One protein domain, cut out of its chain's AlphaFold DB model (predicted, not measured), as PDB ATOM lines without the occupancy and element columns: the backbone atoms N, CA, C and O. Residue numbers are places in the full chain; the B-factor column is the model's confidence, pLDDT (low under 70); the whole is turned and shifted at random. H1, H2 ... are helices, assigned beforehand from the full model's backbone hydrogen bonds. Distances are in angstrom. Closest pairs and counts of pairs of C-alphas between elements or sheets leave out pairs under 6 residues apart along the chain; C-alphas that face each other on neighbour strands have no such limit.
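This is residues 48 to 93 of the 135 residues of the protein "zf-CHCC domain-containing protein" of Phellinidium pouzarii (UniProt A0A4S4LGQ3). The domain has little regular structure: it is a loose, flat loop of mostly unnamed chain with two short helices, H1 in the first part of the loop and H2 near its last residues. Residues 68 to 74 stick out at one end of the long axis, and H2 lies toward the other. The printed part has 46 residues, of which 10 are in named helices, with no named strand, and its class is all helix. It is loose, with a radius of gyration of the C-alphas of 12.4 A, and spans 39 by 24 by 11 A.

Residues 48 to 62 hold no named element. H1, residues 63 to 66, is 5.0 A long and begins at C-alpha 63 (160.984, 171.012, 184.871). H2, residues 86 to 91, is 8.4 A long and ends at C-alpha 91 (143.946, 158.915, 191.675).

H1 and H2 are apart, with no C-alpha of the one within 8 A of the other. Residues 68 to 74 stand free. In H2 every O i to N i+4 pair is within hydrogen-bond range; H1 is too short for such a pair.

The C-alphas farthest apart, of Ala 70 and Glu 93, are 39.5 A apart. The link from H1 to H2, 19 residues, is long. The printed part has no cut, and no printed residue is under pLDDT 70.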
ATOM      1  N   GLN A  48     158.728 166.558 187.722       93.75
ATOM      2  CA  GLN A  48     157.734 167.598 187.458       93.75
ATOM      3  C   GLN A  48     157.029 168.097 188.735       93.75
ATOM      4  O   GLN A  48     156.810 169.300 188.888       93.75
ATOM      5  N   SER A  49     156.716 167.193 189.661       93.44
ATOM      6  CA  SER A  49     156.120 167.445 190.977       93.44
ATOM      7  C   SER A  49     156.653 166.420 191.995       93.44
ATOM      8  O   SER A  49     157.061 165.334 191.570       93.44
ATOM      9  N   PRO A  50     156.641 166.696 193.316       93.00
ATOM     10  CA  PRO A  50     157.182 165.765 194.314       93.00
ATOM     11  C   PRO A  50     156.548 164.363 194.304       93.00
ATOM     12  O   PRO A  50     157.219 163.389 194.626       93.00
ATOM     13  N   ASN A  51     155.276 164.243 193.914       93.75
ATOM     14  CA  ASN A  51     154.547 162.971 193.819       93.75
ATOM     15  C   ASN A  51     154.365 162.464 192.377       93.75
ATOM     16  O   ASN A  51     153.830 161.377 192.186       93.75
ATOM     17  N   TYR A  52     154.785 163.221 191.356       93.81
ATOM     18  CA  TYR A  52     154.636 162.811 189.958       93.81
ATOM     19  C   TYR A  52     155.789 163.339 189.084       93.81
ATOM     20  O   TYR A  52     155.902 164.551 188.878       93.81
ATOM     21  N   PRO A  53     156.657 162.468 188.532       92.31
ATOM     22  CA  PRO A  53     157.905 162.908 187.913       92.31
ATOM     23  C   PRO A  53     157.773 163.413 186.471       92.31
ATOM     24  O   PRO A  53     158.634 164.170 186.030       92.31
ATOM     25  N   LYS A  54     156.742 163.008 185.724       92.88
ATOM     26  CA  LYS A  54     156.616 163.277 184.280       92.88
ATOM     27  C   LYS A  54     155.688 164.468 183.994       92.88
ATOM     28  O   LYS A  54     154.832 164.775 184.818       92.88
ATOM     29  N   PRO A  55     155.806 165.131 182.833       94.00
ATOM     30  CA  PRO A  55     154.760 166.032 182.359       94.00
ATOM     31  C   PRO A  55     153.477 165.250 182.030       94.00
ATOM     32  O   PRO A  55     153.525 164.074 181.671       94.00
ATOM     33  N   TRP A  56     152.331 165.914 182.138       94.25
ATOM     34  CA  TRP A  56     150.989 165.344 181.947       94.25
ATOM     35  C   TRP A  56     150.166 166.062 180.867       94.25
ATOM     36  O   TRP A  56     148.973 165.810 180.711       94.25
ATOM     37  N   SER A  57     150.785 166.965 180.108       93.88
ATOM     38  CA  SER A  57     150.187 167.598 178.932       93.88
ATOM     39  C   SER A  57     151.222 167.727 177.822       93.88
ATOM     40  O   SER A  57     152.404 167.937 178.089       93.88
ATOM     41  N   THR A  58     150.775 167.632 176.571       94.31
ATOM     42  CA  THR A  58     151.629 167.687 175.375       94.31
ATOM     43  C   THR A  58     152.453 168.971 175.294       94.31
ATOM     44  O   THR A  58     153.586 168.943 174.833       94.31
ATOM     45  N   ASN A  59     151.892 170.096 175.749       95.75
ATOM     46  CA  ASN A  59     152.560 171.399 175.722       95.75
ATOM     47  C   ASN A  59     153.222 171.757 177.067       95.75
ATOM     48  O   ASN A  59     153.604 172.901 177.296       95.75
ATOM     49  N   GLN A  60     153.301 170.809 178.004       95.12
ATOM     50  CA  GLN A  60     153.950 171.044 179.286       95.12
ATOM     51  C   GLN A  60     155.446 170.757 179.168       95.12
ATOM     52  O   GLN A  60     155.856 169.627 178.909       95.12
ATOM     53  N   GLN A  61     156.262 171.780 179.406       93.50
ATOM     54  CA  GLN A  61     157.712 171.635 179.424       93.50
ATOM     55  C   GLN A  61     158.164 170.874 180.681       93.50
ATOM     56  O   GLN A  61     157.632 171.086 181.778       93.50
ATOM     57  N   ALA A  62     159.156 169.995 180.523       93.00
ATOM     58  CA  ALA A  62     159.778 169.312 181.646       93.00
ATOM     59  C   ALA A  62     160.507 170.316 182.549       93.00
ATOM     60  O   ALA A  62     161.171 171.244 182.077       93.00
ATOM     61  N   ARG A  63     160.414 170.109 183.863       90.44
ATOM     62  CA  ARG A  63     160.984 171.012 184.871       90.44
ATOM     63  C   ARG A  63     162.492 171.237 184.713       90.44
ATOM     64  O   ARG A  63     162.955 172.367 184.836       90.44
ATOM     65  N   SER A  64     163.236 170.189 184.360       88.56
ATOM     66  CA  SER A  64     164.679 170.261 184.089       88.56
ATOM     67  C   SER A  64     165.036 171.191 182.932       88.56
ATOM     68  O   SER A  64     166.119 171.767 182.924       88.56
ATOM     69  N   ASP A  65     164.150 171.335 181.945       89.81
ATOM     70  CA  ASP A  65     164.369 172.231 180.814       89.81
ATOM     71  C   ASP A  65     163.933 173.660 181.142       89.81
ATOM     72  O   ASP A  65     164.540 174.608 180.654       89.81
ATOM     73  N   ALA A  66     162.904 173.822 181.981       87.69
ATOM     74  CA  ALA A  66     162.409 175.131 182.401       87.69
ATOM     75  C   ALA A  66     163.431 175.903 183.258       87.69
ATOM     76  O   ALA A  66     163.517 177.124 183.157       87.69
ATOM     77  N   TYR A  67     164.245 175.202 184.057       87.94
ATOM     78  CA  TYR A  67     165.277 175.815 184.905       87.94
ATOM     79  C   TYR A  67     166.591 176.158 184.190       87.94
ATOM     80  O   TYR A  67     167.512 176.652 184.831       87.94
ATOM     81  N   LYS A  68     166.688 175.952 182.870       88.69
ATOM     82  CA  LYS A  68     167.875 176.332 182.080       88.69
ATOM     83  C   LYS A  68     167.930 177.827 181.725       88.69
ATOM     84  O   LYS A  68     168.891 178.255 181.098       88.69
ATOM     85  N   ASP A  69     166.899 178.603 182.063       87.12
ATOM     86  CA  ASP A  69     166.830 180.041 181.766       87.12
ATOM     87  C   ASP A  69     167.725 180.856 182.726       87.12
ATOM     88  O   ASP A  69     167.785 180.578 183.925       87.12
ATOM     89  N   ALA A  70     168.368 181.909 182.211       91.12
ATOM     90  CA  ALA A  70     169.315 182.771 182.925       91.12
ATOM     91  C   ALA A  70     168.718 183.411 184.193       91.12
ATOM     92  O   ALA A  70     169.415 183.674 185.171       91.12
ATOM     93  N   ARG A  71     167.397 183.621 184.228       90.69
ATOM     94  CA  ARG A  71     166.684 184.106 185.427       90.69
ATOM     95  C   ARG A  71     166.765 183.162 186.633       90.69
ATOM     96  O   ARG A  71     166.527 183.612 187.752       90.69
ATOM     97  N   PHE A  72     167.099 181.887 186.437       90.31
ATOM     98  CA  PHE A  72     167.241 180.916 187.524       90.31
ATOM     99  C   PHE A  72     168.676 180.779 188.051       90.31
ATOM    100  O   PHE A  72     168.849 180.176 189.103       90.31
ATOM    101  N   GLU A  73     169.684 181.387 187.412       89.31
ATOM    102  CA  GLU A  73     171.098 181.267 187.823       89.31
ATOM    103  C   GLU A  73     171.373 181.801 189.236       89.31
ATOM    104  O   GLU A  73     172.197 181.257 189.962       89.31
ATOM    105  N   GLN A  74     170.671 182.863 189.636       91.38
ATOM    106  CA  GLN A  74     170.791 183.479 190.965       91.38
ATOM    107  C   GLN A  74     169.617 183.122 191.889       91.38
ATOM    108  O   GLN A  74     169.430 183.744 192.935       91.38
ATOM    109  N   THR A  75     168.788 182.154 191.494       88.81
ATOM    110  CA  THR A  75     167.596 181.762 192.243       88.81
ATOM    111  C   THR A  75     167.876 180.500 193.050       88.81
ATOM    112  O   THR A  75     168.261 179.477 192.495       88.81
ATOM    113  N   VAL A  76     167.598 180.528 194.355       89.62
ATOM    114  CA  VAL A  76     167.621 179.312 195.183       89.62
ATOM    115  C   VAL A  76     166.403 178.455 194.831       89.62
ATOM    116  O   VAL A  76     165.265 178.807 195.158       89.62
ATOM    117  N   LEU A  77     166.635 177.341 194.133       86.38
ATOM    118  CA  LEU A  77     165.573 176.523 193.535       86.38
ATOM    119  C   LEU A  77     164.764 175.708 194.550       86.38
ATOM    120  O   LEU A  77     163.595 175.417 194.302       86.38
ATOM    121  N   GLU A  78     165.343 175.405 195.710       87.50
ATOM    122  CA  GLU A  78     164.679 174.679 196.803       87.50
ATOM    123  C   GLU A  78     163.518 175.463 197.424       87.50
ATOM    124  O   GLU A  78     162.548 174.880 197.899       87.50
ATOM    125  N   LEU A  79     163.598 176.794 197.393       89.50
ATOM    126  CA  LEU A  79     162.571 177.682 197.941       89.50
ATOM    127  C   LEU A  79     161.491 178.037 196.914       89.50
ATOM    128  O   LEU A  79     160.538 178.748 197.234       89.50
ATOM    129  N   GLN A  80     161.633 177.571 195.670       90.56
ATOM    130  CA  GLN A  80     160.628 177.806 194.643       90.56
ATOM    131  C   GLN A  80     159.398 176.923 194.885       90.56
ATOM    132  O   GLN A  80     159.528 175.811 195.390       90.56
ATOM    133  N   PRO A  81     158.191 177.356 194.490       90.56
ATOM    134  CA  PRO A  81     156.982 176.560 194.682       90.56
ATOM    135  C   PRO A  81     157.062 175.167 194.031       90.56
ATOM    136  O   PRO A  81     157.223 175.026 192.811       90.56
ATOM    137  N   GLN A  82     156.886 174.122 194.843       91.31
ATOM    138  CA  GLN A  82     156.830 172.721 194.408       91.31
ATOM    139  C   GLN A  82     155.509 172.064 194.842       91.31
ATOM    140  O   GLN A  82     155.497 171.228 195.744       91.31
ATOM    141  N   PRO A  83     154.368 172.448 194.237       93.62
ATOM    142  CA  PRO A  83     153.084 171.860 194.593       93.62
ATOM    143  C   PRO A  83     153.005 170.385 194.184       93.62
ATOM    144  O   PRO A  83     153.608 169.953 193.191       93.62
ATOM    145  N   LEU A  84     152.208 169.630 194.936       95.06
ATOM    146  CA  LEU A  84     151.835 168.260 194.603       95.06
ATOM    147  C   LEU A  84     150.954 168.229 193.346       95.06
ATOM    148  O   LEU A  84     150.138 169.119 193.106       95.06
ATOM    149  N   SER A  85     151.114 167.181 192.546       95.12
ATOM    150  CA  SER A  85     150.278 166.884 191.394       95.12
ATOM    151  C   SER A  85     148.882 166.495 191.860       95.12
ATOM    152  O   SER A  85     148.707 165.489 192.552       95.12
ATOM    153  N   ALA A  86     147.888 167.266 191.419       92.56
ATOM    154  CA  ALA A  86     146.483 166.971 191.669       92.56
ATOM    155  C   ALA A  86     146.039 165.659 191.006       92.56
ATOM    156  O   ALA A  86     145.181 164.975 191.548       92.56
ATOM    157  N   MET A  87     146.634 165.272 189.870       92.38
ATOM    158  CA  MET A  87     146.289 164.016 189.192       92.38
ATOM    159  C   MET A  87     146.569 162.802 190.073       92.38
ATOM    160  O   MET A  87     145.729 161.913 190.173       92.38
ATOM    161  N   GLU A  88     147.729 162.790 190.727       93.44
ATOM    162  CA  GLU A  88     148.119 161.700 191.620       93.44
ATOM    163  C   GLU A  88     147.270 161.705 192.897       93.44
ATOM    164  O   GLU A  88     146.823 160.657 193.346       93.44
ATOM    165  N   MET A  89     146.976 162.885 193.451       92.50
ATOM    166  CA  MET A  89     146.105 163.000 194.629       92.50
ATOM    167  C   MET A  89     144.686 162.497 194.349       92.50
ATOM    168  O   MET A  89     144.102 161.786 195.158       92.50
ATOM    169  N   ILE A  90     144.135 162.845 193.189       89.62
ATOM    170  CA  ILE A  90     142.799 162.424 192.769       89.62
ATOM    171  C   ILE A  90     142.765 160.924 192.450       89.62
ATOM    172  O   ILE A  90     141.773 160.262 192.732       89.62
ATOM    173  N   ALA A  91     143.847 160.357 191.908       89.44
ATOM    174  CA  ALA A  91     143.946 158.915 191.675       89.44
ATOM    175  C   ALA A  91     143.925 158.090 192.978       89.44
ATOM    176  O   ALA A  91     143.559 156.917 192.949       89.44
ATOM    177  N   GLN A  92     144.298 158.699 194.108       90.75
ATOM    178  CA  GLN A  92     144.218 158.090 195.437       90.75
ATOM    179  C   GLN A  92     142.810 158.167 196.049       90.75
ATOM    180  O   GLN A  92     142.534 157.444 197.007       90.75
ATOM    181  N   GLU A  93     141.917 159.024 195.536       88.50
ATOM    182  CA  GLU A  93     140.554 159.120 196.058       88.50
ATOM    183  C   GLU A  93     139.751 157.861 195.685       88.50
ATOM    184  O   GLU A  93     139.704 157.465 194.515       88.50
TER     185      GLU A  93